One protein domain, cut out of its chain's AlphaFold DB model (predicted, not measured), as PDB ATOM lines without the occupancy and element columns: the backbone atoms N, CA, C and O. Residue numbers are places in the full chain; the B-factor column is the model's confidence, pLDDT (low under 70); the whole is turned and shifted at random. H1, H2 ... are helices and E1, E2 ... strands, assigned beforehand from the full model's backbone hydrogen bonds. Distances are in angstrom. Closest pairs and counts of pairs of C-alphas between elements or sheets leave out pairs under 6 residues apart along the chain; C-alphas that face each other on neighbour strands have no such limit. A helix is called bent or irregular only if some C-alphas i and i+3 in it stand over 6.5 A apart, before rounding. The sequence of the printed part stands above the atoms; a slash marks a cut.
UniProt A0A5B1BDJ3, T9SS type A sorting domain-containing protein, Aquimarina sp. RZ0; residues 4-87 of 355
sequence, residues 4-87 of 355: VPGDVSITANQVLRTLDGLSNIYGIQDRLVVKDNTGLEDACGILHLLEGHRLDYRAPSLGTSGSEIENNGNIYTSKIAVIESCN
ATOM      1  N   VAL A   4     -45.116  28.964  28.679       87.62
ATOM      2  CA  VAL A   4     -45.167  27.702  29.420       87.62
ATOM      3  C   VAL A   4     -46.491  27.010  29.088       87.62
ATOM      4  O   VAL A   4     -47.543  27.607  29.335       87.62
ATOM      5  N   PRO A   5     -46.467  25.800  28.493       87.38
ATOM      6  CA  PRO A   5     -47.683  25.020  28.309       87.38
ATOM      7  C   PRO A   5     -48.177  24.515  29.670       87.38
ATOM      8  O   PRO A   5     -47.362  24.129  30.509       87.38
ATOM      9  N   GLY A   6     -49.493  24.472  29.869       87.38
ATOM     10  CA  GLY A   6     -50.089  23.964  31.104       87.38
ATOM     11  C   GLY A   6     -50.144  24.967  32.260       87.38
ATOM     12  O   GLY A   6     -49.988  26.180  32.073       87.38
ATOM     13  N   ASP A   7     -50.357  24.419  33.458       90.25
ATOM     14  CA  ASP A   7     -50.357  25.137  34.735       90.25
ATOM     15  C   ASP A   7     -48.925  25.370  35.252       90.25
ATOM     16  O   ASP A   7     -48.051  24.505  35.159       90.25
ATOM     17  N   VAL A   8     -48.705  26.516  35.898       93.12
ATOM     18  CA  VAL A   8     -47.541  26.775  36.757       93.12
ATOM     19  C   VAL A   8     -48.036  26.905  38.190       93.12
ATOM     20  O   VAL A   8     -48.824  27.799  38.486       93.12
ATOM     21  N   SER A   9     -47.560  26.034  39.080       95.44
ATOM     22  CA  SER A   9     -47.948  26.019  40.492       95.44
ATOM     23  C   SER A   9     -46.730  26.160  41.399       95.44
ATOM     24  O   SER A   9     -45.788  25.374  41.311       95.44
ATOM     25  N   ILE A  10     -46.749  27.175  42.261       96.94
ATOM     26  CA  ILE A  10     -45.722  27.474  43.259       96.94
ATOM     27  C   ILE A  10     -46.432  27.594  44.601       96.94
ATOM     28  O   ILE A  10     -47.014  28.634  44.914       96.94
ATOM     29  N   THR A  11     -46.428  26.520  45.387       97.44
ATOM     30  CA  THR A  11     -47.199  26.466  46.631       97.44
ATOM     31  C   THR A  11     -46.373  26.044  47.838       97.44
ATOM     32  O   THR A  11     -45.477  25.210  47.726       97.44
ATOM     33  N   ALA A  12     -46.687  26.627  48.998       97.19
ATOM     34  CA  ALA A  12     -46.150  26.257  50.310       97.19
ATOM     35  C   ALA A  12     -44.611  26.326  50.462       97.19
ATOM     36  O   ALA A  12     -44.039  25.649  51.321       97.19
ATOM     37  N   ASN A  13     -43.915  27.165  49.685       97.38
ATOM     38  CA  ASN A  13     -42.460  27.318  49.778       97.38
ATOM     39  C   ASN A  13     -42.088  28.393  50.807       97.38
ATOM     40  O   ASN A  13     -42.007  29.578  50.494       97.38
ATOM     41  N   GLN A  14     -41.809  27.980  52.045       96.06
ATOM     42  CA  GLN A  14     -41.523  28.911  53.151       96.06
ATOM     43  C   GLN A  14     -40.167  29.629  53.040       96.06
ATOM     44  O   GLN A  14     -39.946  30.639  53.699       96.06
ATOM     45  N   VAL A  15     -39.251  29.112  52.216       97.31
ATOM     46  CA  VAL A  15     -37.909  29.689  52.007       97.31
ATOM     47  C   VAL A  15     -37.801  30.531  50.735       97.31
ATOM     48  O   VAL A  15     -36.791  31.203  50.538       97.31
ATOM     49  N   LEU A  16     -38.806  30.480  49.855       97.00
ATOM     50  CA  LEU A  16     -38.794  31.196  48.583       97.00
ATOM     51  C   LEU A  16     -38.940  32.696  48.842       97.00
ATOM     52  O   LEU A  16     -39.973  33.119  49.344       97.00
ATOM     53  N   ARG A  17     -37.916  33.484  48.494       96.75
ATOM     54  CA  ARG A  17     -37.891  34.937  48.738       96.75
ATOM     55  C   ARG A  17     -38.332  35.778  47.541       96.75
ATOM     56  O   ARG A  17     -38.918  36.828  47.748       96.75
ATOM     57  N   THR A  18     -38.090  35.320  46.312       97.00
ATOM     58  CA  THR A  18     -38.376  36.086  45.084       97.00
ATOM     59  C   THR A  18     -38.954  35.209  43.967       97.00
ATOM     60  O   THR A  18     -38.675  34.008  43.908       97.00
ATOM     61  N   LEU A  19     -39.734  35.818  43.066       96.31
ATOM     62  CA  LEU A  19     -40.224  35.226  41.815       96.31
ATOM     63  C   LEU A  19     -39.537  35.767  40.545       96.31
ATOM     64  O   LEU A  19     -40.006  35.498  39.438       96.31
ATOM     65  N   ASP A  20     -38.414  36.480  40.653       94.25
ATOM     66  CA  ASP A  20     -37.751  37.127  39.502       94.25
ATOM     67  C   ASP A  20     -37.284  36.162  38.414       94.25
ATOM     68  O   ASP A  20     -37.187  36.534  37.241       94.25
ATOM     69  N   GLY A  21     -37.075  34.890  38.758       93.38
ATOM     70  CA  GLY A  21     -36.798  33.833  37.782       93.38
ATOM     71  C   GLY A  21     -37.908  33.654  36.733       93.38
ATOM     72  O   GLY A  21     -37.652  33.103  35.662       93.38
ATOM     73  N   LEU A  22     -39.123  34.145  37.004       92.19
ATOM     74  CA  LEU A  22     -40.273  34.081  36.101       92.19
ATOM     75  C   LEU A  22     -40.415  35.318  35.200       92.19
ATOM     76  O   LEU A  22     -41.212  35.279  34.262       92.19
ATOM     77  N   SER A  23     -39.612  36.367  35.407       89.19
ATOM     78  CA  SER A  23     -39.683  37.640  34.661       89.19
ATOM     79  C   SER A  23     -39.538  37.486  33.140       89.19
ATOM     80  O   SER A  23     -40.078  38.275  32.369       89.19
ATOM     81  N   ASN A  24     -38.847  36.434  32.689       85.75
ATOM     82  CA  ASN A  24     -38.624  36.142  31.269       85.75
ATOM     83  C   ASN A  24     -39.687  35.218  30.641       85.75
ATOM     84  O   ASN A  24     -39.613  34.909  29.446       85.75
ATOM     85  N   ILE A  25     -40.663  34.736  31.422       87.75
ATOM     86  CA  ILE A  25     -41.773  33.925  30.909       87.75
ATOM     87  C   ILE A  25     -42.753  34.852  30.206       87.75
ATOM     88  O   ILE A  25     -43.244  35.796  30.796       87.75
ATOM     89  N   TYR A  26     -43.073  34.587  28.947       82.62
ATOM     90  CA  TYR A  26     -43.962  35.482  28.206       82.62
ATOM     91  C   TYR A  26     -45.435  35.310  28.591       82.62
ATOM     92  O   TYR A  26     -46.206  36.265  28.594       82.62
ATOM     93  N   GLY A  27     -45.824  34.079  28.901       83.62
ATOM     94  CA  GLY A  27     -47.185  33.735  29.262       83.62
ATOM     95  C   GLY A  27     -47.276  32.298  29.746       83.62
ATOM     96  O   GLY A  27     -46.375  31.486  29.508       83.62
ATOM     97  N   ILE A  28     -48.379  32.006  30.416       86.00
ATOM     98  CA  ILE A  28     -48.765  30.674  30.869       86.00
ATOM     99  C   ILE A  28     -50.060  30.345  30.139       86.00
ATOM    100  O   ILE A  28     -50.929  31.209  30.026       86.00
ATOM    101  N   GLN A  29     -50.132  29.148  29.561       83.75
ATOM    102  CA  GLN A  29     -51.269  28.761  28.732       83.75
ATOM    103  C   GLN A  29     -52.543  28.576  29.552       83.75
ATOM    104  O   GLN A  29     -53.593  29.068  29.138       83.75
ATOM    105  N   ASP A  30     -52.414  27.911  30.699       85.00
ATOM    106  CA  ASP A  30     -53.536  27.601  31.571       85.00
ATOM    107  C   ASP A  30     -53.459  28.494  32.823       85.00
ATOM    108  O   ASP A  30     -53.634  29.711  32.728       85.00
ATOM    109  N   ARG A  31     -53.174  27.945  34.008       88.50
ATOM    110  CA  ARG A  31     -53.267  28.692  35.270       88.50
ATOM    111  C   ARG A  31     -51.913  28.978  35.915       88.50
ATOM    112  O   ARG A  31     -51.058  28.104  36.021       88.50
ATOM    113  N   LEU A  32     -51.753  30.191  36.452       92.50
ATOM    114  CA  LEU A  32     -50.714  30.516  37.432       92.50
ATOM    115  C   LEU A  32     -51.286  30.391  38.851       92.50
ATOM    116  O   LEU A  32     -52.180  31.148  39.226       92.50
ATOM    117  N   VAL A  33     -50.764  29.461  39.646       95.06
ATOM    118  CA  VAL A  33     -51.097  29.296  41.066       95.06
ATOM    119  C   VAL A  33     -49.870  29.646  41.899       95.06
ATOM    120  O   VAL A  33     -48.831  29.004  41.775       95.06
ATOM    121  N   VAL A  34     -49.982  30.655  42.760       95.94
ATOM    122  CA  VAL A  34     -48.942  31.029  43.725       95.94
ATOM    123  C   VAL A  34     -49.602  31.159  45.093       95.94
ATOM    124  O   VAL A  34     -50.299  32.141  45.346       95.94
ATOM    125  N   LYS A  35     -49.439  30.154  45.960       96.88
ATOM    126  CA  LYS A  35     -50.131  30.105  47.259       96.88
ATOM    127  C   LYS A  35     -49.240  29.743  48.435       96.88
ATOM    128  O   LYS A  35     -48.373  28.886  48.318       96.88
ATOM    129  N   ASP A  36     -49.507  30.338  49.590       96.81
ATOM    130  CA  ASP A  36     -48.920  29.953  50.881       96.81
ATOM    131  C   ASP A  36     -47.375  29.988  50.916       96.81
ATOM    132  O   ASP A  36     -46.730  29.281  51.696       96.81
ATOM    133  N   ASN A  37     -46.749  30.823  50.081       97.31
ATOM    134  CA  ASN A  37     -45.304  31.059  50.108       97.31
ATOM    135  C   ASN A  37     -45.005  32.194  51.100       97.31
ATOM    136  O   ASN A  37     -44.722  33.326  50.708       97.31
ATOM    137  N   THR A  38     -45.130  31.927  52.406       96.50
ATOM    138  CA  THR A  38     -45.102  33.000  53.424       96.50
ATOM    139  C   THR A  38     -43.739  33.689  53.568       96.50
ATOM    140  O   THR A  38     -43.671  34.803  54.078       96.50
ATOM    141  N   GLY A  39     -42.664  33.074  53.063       95.75
ATOM    142  CA  GLY A  39     -41.333  33.683  52.992       95.75
ATOM    143  C   GLY A  39     -41.127  34.652  51.825       95.75
ATOM    144  O   GLY A  39     -40.048  35.232  51.731       95.75
ATOM    145  N   LEU A  40     -42.112  34.821  50.934       96.81
ATOM    146  CA  LEU A  40     -41.956  35.625  49.726       96.81
ATOM    147  C   LEU A  40     -41.863  37.122  50.057       96.81
ATOM    148  O   LEU A  40     -42.792  37.713  50.603       96.81
ATOM    149  N   GLU A  41     -40.733  37.722  49.699       95.75
ATOM    150  CA  GLU A  41     -40.400  39.134  49.912       95.75
ATOM    151  C   GLU A  41     -40.554  39.967  48.638       95.75
ATOM    152  O   GLU A  41     -40.794  41.165  48.740       95.75
ATOM    153  N   ASP A  42     -40.468  39.339  47.461       94.75
ATOM    154  CA  ASP A  42     -40.671  39.987  46.166       94.75
ATOM    155  C   ASP A  42     -41.456  39.085  45.195       94.75
ATOM    156  O   ASP A  42     -41.003  38.014  44.780       94.75
ATOM    157  N   ALA A  43     -42.658  39.521  44.813       95.00
ATOM    158  CA  ALA A  43     -43.495  38.841  43.823       95.00
ATOM    159  C   ALA A  43     -43.533  39.558  42.460       95.00
ATOM    160  O   ALA A  43     -44.308  39.178  41.581       95.00
ATOM    161  N   CYS A  44     -42.740  40.605  42.250       93.44
ATOM    162  CA  CYS A  44     -42.858  41.466  41.077       93.44
ATOM    163  C   CYS A  44     -42.395  40.794  39.781       93.44
ATOM    164  O   CYS A  44     -42.898  41.135  38.707       93.44
ATOM    165  N   GLY A  45     -41.569  39.751  39.881       92.50
ATOM    166  CA  GLY A  45     -41.196  38.881  38.768       92.50
ATOM    167  C   GLY A  45     -42.355  38.189  38.036       92.50
ATOM    168  O   GLY A  45     -42.117  37.632  36.971       92.50
ATOM    169  N   ILE A  46     -43.592  38.216  38.556       92.38
ATOM    170  CA  ILE A  46     -44.798  37.713  37.859       92.38
ATOM    171  C   ILE A  46     -45.792  38.810  37.458       92.38
ATOM    172  O   ILE A  46     -46.844  38.496  36.896       92.38
ATOM    173  N   LEU A  47     -45.504  40.087  37.731       89.25
ATOM    174  CA  LEU A  47     -46.436  41.196  37.487       89.25
ATOM    175  C   LEU A  47     -46.942  41.215  36.037       89.25
ATOM    176  O   LEU A  47     -48.130  41.393  35.775       89.25
ATOM    177  N   HIS A  48     -46.035  40.965  35.099       84.06
ATOM    178  CA  HIS A  48     -46.284  40.927  33.663       84.06
ATOM    179  C   HIS A  48     -47.293  39.825  33.270       84.06
ATOM    180  O   HIS A  48     -48.136  40.023  32.393       84.06
ATOM    181  N   LEU A  49     -47.294  38.688  33.975       86.88
ATOM    182  CA  LEU A  49     -48.265  37.600  33.785       86.88
ATOM    183  C   LEU A  49     -49.654  37.977  34.329       86.88
ATOM    184  O   LEU A  49     -50.681  37.577  33.773       86.88
ATOM    185  N   LEU A  50     -49.701  38.771  35.402       86.44
ATOM    186  CA  LEU A  50     -50.943  39.192  36.057       86.44
ATOM    187  C   LEU A  50     -51.650  40.338  35.323       86.44
ATOM    188  O   LEU A  50     -52.886  40.369  35.297       86.44
ATOM    189  N   GLU A  51     -50.883  41.256  34.731       78.25
ATOM    190  CA  GLU A  51     -51.381  42.411  33.972       78.25
ATOM    191  C   GLU A  51     -51.869  42.041  32.560       78.25
ATOM    192  O   GLU A  51     -52.518  42.857  31.906       78.25
ATOM    193  N   GLY A  52     -51.614  40.805  32.111       68.12
ATOM    194  CA  GLY A  52     -52.088  40.284  30.835       68.12
ATOM    195  C   GLY A  52     -51.407  40.977  29.657       68.12
ATOM    196  O   GLY A  52     -51.978  41.863  29.020       68.12
ATOM    197  N   HIS A  53     -50.182  40.566  29.326       59.56
ATOM    198  CA  HIS A  53     -49.512  41.059  28.124       59.56
ATOM    199  C   HIS A  53     -50.257  40.651  26.847       59.56
ATOM    200  O   HIS A  53     -50.032  39.589  26.279       59.56
ATOM    201  N   ARG A  54     -51.074  41.563  26.314       53.03
ATOM    202  CA  ARG A  54     -51.533  41.545  24.914       53.03
ATOM    203  C   ARG A  54     -50.475  42.130  23.964       53.03
ATOM    204  O   ARG A  54     -50.805  42.914  23.083       53.03
ATOM    205  N   LEU A  55     -49.192  41.805  24.153       47.47
ATOM    206  CA  LEU A  55     -48.136  42.323  23.264       47.47
ATOM    207  C   LEU A  55     -48.113  41.631  21.896       47.47
ATOM    208  O   LEU A  55     -47.525  42.163  20.957       47.47
ATOM    209  N   ASP A  56     -48.801  40.496  21.757       51.75
ATOM    210  CA  ASP A  56     -49.064  39.869  20.469       51.75
ATOM    211  C   ASP A  56     -50.571  39.664  20.301       51.75
ATOM    212  O   ASP A  56     -51.179  38.805  20.935       51.75
ATOM    213  N   TYR A  57     -51.171  40.484  19.440       46.25
ATOM    214  CA  TYR A  57     -52.591  40.442  19.085       46.25
ATOM    215  C   TYR A  57     -53.025  39.091  18.483       46.25
ATOM    216  O   TYR A  57     -54.219  38.809  18.408       46.25
ATOM    217  N   ARG A  58     -52.072  38.254  18.045       47.72
ATOM    218  CA  ARG A  58     -52.338  36.919  17.492       47.72
ATOM    219  C   ARG A  58     -52.226  35.796  18.515       47.72
ATOM    220  O   ARG A  58     -52.635  34.679  18.206       47.72
ATOM    221  N   ALA A  59     -51.695  36.064  19.707       46.91
ATOM    222  CA  ALA A  59     -51.791  35.103  20.788       46.91
ATOM    223  C   ALA A  59     -53.227  35.170  21.338       46.91
ATOM    224  O   ALA A  59     -53.680  36.267  21.690       46.91
ATOM    225  N   PRO A  60     -53.971  34.046  21.410       46.47
ATOM    226  CA  PRO A  60     -55.211  34.022  22.181       46.47
ATOM    227  C   PRO A  60     -54.897  34.584  23.564       46.47
ATOM    228  O   PRO A  60     -53.788  34.378  24.052       46.47
ATOM    229  N   SER A  61     -55.830  35.333  24.157       50.91
ATOM    230  CA  SER A  61     -55.709  35.811  25.535       50.91
ATOM    231  C   SER A  61     -55.210  34.653  26.399       50.91
ATOM    232  O   SER A  61     -55.999  33.767  26.711       50.91
ATOM    233  N   LEU A  62     -53.908  34.635  26.710       52.47
ATOM    234  CA  LEU A  62     -53.271  33.641  27.570       52.47
ATOM    235  C   LEU A  62     -53.764  34.002  28.962       52.47
ATOM    236  O   LEU A  62     -53.226  34.873  29.645       52.47
ATOM    237  N   GLY A  63     -54.968  33.517  29.235       48.75
ATOM    238  CA  GLY A  63     -55.806  34.004  30.295       48.75
ATOM    239  C   GLY A  63     -55.240  33.512  31.600       48.75
ATOM    240  O   GLY A  63     -55.491  32.385  31.986       48.75
ATOM    241  N   THR A  64     -54.659  34.420  32.376       54.38
ATOM    242  CA  THR A  64     -54.616  34.269  33.834       54.38
ATOM    243  C   THR A  64     -56.009  34.445  34.465       54.38
ATOM    244  O   THR A  64     -56.128  34.684  35.668       54.38
ATOM    245  N   SER A  65     -57.078  34.334  33.667       57.44
ATOM    246  CA  SER A  65     -58.482  34.233  34.062       57.44
ATOM    247  C   SER A  65     -58.685  32.926  34.830       57.44
ATOM    248  O   SER A  65     -59.111  31.923  34.276       57.44
ATOM    249  N   GLY A  66     -58.285  32.927  36.098       68.31
ATOM    250  CA  GLY A  66     -58.209  31.736  36.942       68.31
ATOM    251  C   GLY A  66     -56.912  31.633  37.734       68.31
ATOM    252  O   GLY A  66     -56.757  30.684  38.486       68.31
ATOM    253  N   SER A  67     -55.976  32.579  37.590       83.38
ATOM    254  CA  SER A  67     -54.776  32.602  38.425       83.38
ATOM    255  C   SER A  67     -55.126  32.889  39.872       83.38
ATOM    256  O   SER A  67     -55.846  33.842  40.173       83.38
ATOM    257  N   GLU A  68     -54.580  32.068  40.752       91.06
ATOM    258  CA  GLU A  68     -54.854  32.106  42.175       91.06
ATOM    259  C   GLU A  68     -53.578  32.552  42.883       91.06
ATOM    260  O   GLU A  68     -52.580  31.832  42.896       91.06
ATOM    261  N   ILE A  69     -53.604  33.764  43.432       92.56
ATOM    262  CA  ILE A  69     -52.494  34.350  44.183       92.56
ATOM    263  C   ILE A  69     -53.011  34.602  45.589       92.56
ATOM    264  O   ILE A  69     -53.866  35.468  45.748       92.56
ATOM    265  N   GLU A  70     -52.549  33.842  46.578       93.75
ATOM    266  CA  GLU A  70     -53.053  33.911  47.957       93.75
ATOM    267  C   GLU A  70     -51.922  33.678  48.972       93.75
ATOM    268  O   GLU A  70     -51.053  32.840  48.751       93.75
ATOM    269  N   ASN A  71     -51.929  34.393  50.100       89.38
ATOM    270  CA  ASN A  71     -51.022  34.153  51.240       89.38
ATOM    271  C   ASN A  71     -49.509  34.095  50.904       89.38
ATOM    272  O   ASN A  71     -48.785  33.257  51.447       89.38
ATOM    273  N   ASN A  72     -49.003  34.962  50.019       91.25
ATOM    274  CA  ASN A  72     -47.567  35.030  49.722       91.25
ATOM    275  C   ASN A  72     -46.934  36.229  50.431       91.25
ATOM    276  O   ASN A  72     -47.199  37.379  50.088       91.25
ATOM    277  N   GLY A  73     -46.116  35.967  51.447       90.44
ATOM    278  CA  GLY A  73     -45.599  37.017  52.325       90.44
ATOM    279  C   GLY A  73     -46.687  37.887  52.970       90.44
ATOM    280  O   GLY A  73     -47.883  37.597  52.918       90.44
ATOM    281  N   ASN A  74     -46.260  38.995  53.574       85.81
ATOM    282  CA  ASN A  74     -47.177  39.922  54.246       85.81
ATOM    283  C   ASN A  74     -47.949  40.819  53.266       85.81
ATOM    284  O   ASN A  74     -49.013  41.326  53.609       85.81
ATOM    285  N   ILE A  75     -47.397  41.043  52.070       86.69
ATOM    286  CA  ILE A  75     -47.865  42.078  51.139       86.69
ATOM    287  C   ILE A  75     -48.493  41.461  49.875       86.69
ATOM    288  O   ILE A  75     -49.400  42.043  49.293       86.69
ATOM    289  N   TYR A  76     -48.109  40.248  49.470       89.62
ATOM    290  CA  TYR A  76     -48.555  39.624  48.216       89.62
ATOM    291  C   TYR A  76     -49.701  38.619  48.440       89.62
ATOM    292  O   TYR A  76     -49.696  37.486  47.953       89.62
ATOM    293  N   THR A  77     -50.714  39.046  49.198       89.44
ATOM    294  CA  THR A  77     -51.837  38.203  49.654       89.44
ATOM    295  C   THR A  77     -52.933  37.997  48.611       89.44
ATOM    296  O   THR A  77     -53.806  37.157  48.803       89.44
ATOM    297  N   SER A  78     -52.908  38.758  47.519       91.12
ATOM    298  CA  SER A  78     -53.857  38.645  46.415       91.12
ATOM    299  C   SER A  78     -53.236  39.107  45.100       91.12
ATOM    300  O   SER A  78     -52.242  39.834  45.096       91.12
ATOM    301  N   LYS A  79     -53.866  38.770  43.967       89.75
ATOM    302  CA  LYS A  79     -53.487  39.309  42.646       89.75
ATOM    303  C   LYS A  79     -53.443  40.842  42.647       89.75
ATOM    304  O   LYS A  79     -52.521  41.426  42.082       89.75
ATOM    305  N   ILE A  80     -54.432  41.483  43.272       86.31
ATOM    306  CA  ILE A  80     -54.515  42.947  43.372       86.31
ATOM    307  C   ILE A  80     -53.338  43.478  44.189       86.31
ATOM    308  O   ILE A  80     -52.661  44.393  43.734       86.31
ATOM    309  N   ALA A  81     -53.031  42.846  45.322       89.94
ATOM    310  CA  ALA A  81     -51.939  43.276  46.185       89.94
ATOM    311  C   ALA A  81     -50.566  43.182  45.493       89.94
ATOM    312  O   ALA A  81     -49.747  44.082  45.657       89.94
ATOM    313  N   VAL A  82     -50.329  42.168  44.644       90.50
ATOM    314  CA  VAL A  82     -49.121  42.124  43.791       90.50
ATOM    315  C   VAL A  82     -49.089  43.294  42.814       90.50
ATOM    316  O   VAL A  82     -48.079  43.987  42.718       90.50
ATOM    317  N   ILE A  83     -50.190  43.542  42.101       86.31
ATOM    318  CA  ILE A  83     -50.267  44.627  41.114       86.31
ATOM    319  C   ILE A  83     -50.045  45.991  41.774       86.31
ATOM    320  O   ILE A  83     -49.345  46.827  41.209       86.31
ATOM    321  N   GLU A  84     -50.623  46.230  42.946       86.31
ATOM    322  CA  GLU A  84     -50.483  47.499  43.665       86.31
ATOM    323  C   GLU A  84     -49.087  47.674  44.264       86.31
ATOM    324  O   GLU A  84     -48.515  48.753  44.150       86.31
ATOM    325  N   SER A  85     -48.505  46.618  44.834       89.94
ATOM    326  CA  SER A  85     -47.203  46.699  45.512       89.94
ATOM    327  C   SER A  85     -46.026  46.802  44.546       89.94
ATOM    328  O   SER A  85     -45.006  47.396  44.876       89.94
ATOM    329  N   CYS A  86     -46.165  46.239  43.345       90.75
ATOM    330  CA  CYS A  86     -45.119  46.267  42.323       90.75
ATOM    331  C   CYS A  86     -45.208  47.476  41.383       90.75
ATOM    332  O   CYS A  86     -44.304  47.706  40.576       90.75
ATOM    333  N   ASN A  87     -46.292  48.254  41.448       90.56
ATOM    334  CA  ASN A  87     -46.432  49.472  40.663       90.56
ATOM    335  C   ASN A  87     -46.111  50.707  41.521       90.56
ATOM    336  O   ASN A  87     -46.721  50.940  42.560       90.56
TER     337      ASN A  87
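What this domain is: This is residues 4 to 87 of the 355 residues of the protein "T9SS type A sorting domain-containing protein" of Aquimarina sp. RZ0 (UniProt A0A5B1BDJ3). Little regular structure: the chain winds in stacked turns, with E1, E3 and E4 side by side as a small parallel sheet, in that order, and H2 packing at the E4 end. The 84 printed residues hold E1 E2 E3 H1 E4 H2, mixed in class, with 30 residues in named elements. The whole is compact, radius of gyration of the C-alphas 12.1 A, spanning 37 by 26 by 20 A.

How they stand to each other: Start at E1, residues 8 to 11; E3, residues 32 to 35, is its parallel neighbour, with N 10 and O 33 2.8 A apart. E4, residues 68 to 70, is parallel to E3, with N 34 and O 68 2.9 A apart. H1, residues 44 to 50, is irregular, C-alphas 45 and 48 being 7.5 A apart; 1 of 3 O i to N i+4 and 3 of 4 O i to N i+3 pairs are within hydrogen-bond range. E3, H1 and E4 form a strand-helix-strand unit, parallel strands joined through a helix, its crossover right-handed. H2, residues 79 to 86, has every O i to N i+4 pair within range and touches H1, closest C-alphas Cys 44 and Cys 86, 5.5 A.

Where its parts are: Find C-alpha 8 at (-47.541, 26.775, 36.757), where E1 begins; E2, residues 25 to 28, pairs with no named strand. H2 runs 10.9 A to C-alpha 86 at (-45.119, 46.267, 42.323).

The domain as a whole: The printed part has no cut; the links E1 to E2 and H1 to E4 are long, and pLDDT is under 70 at residues 52 to 66.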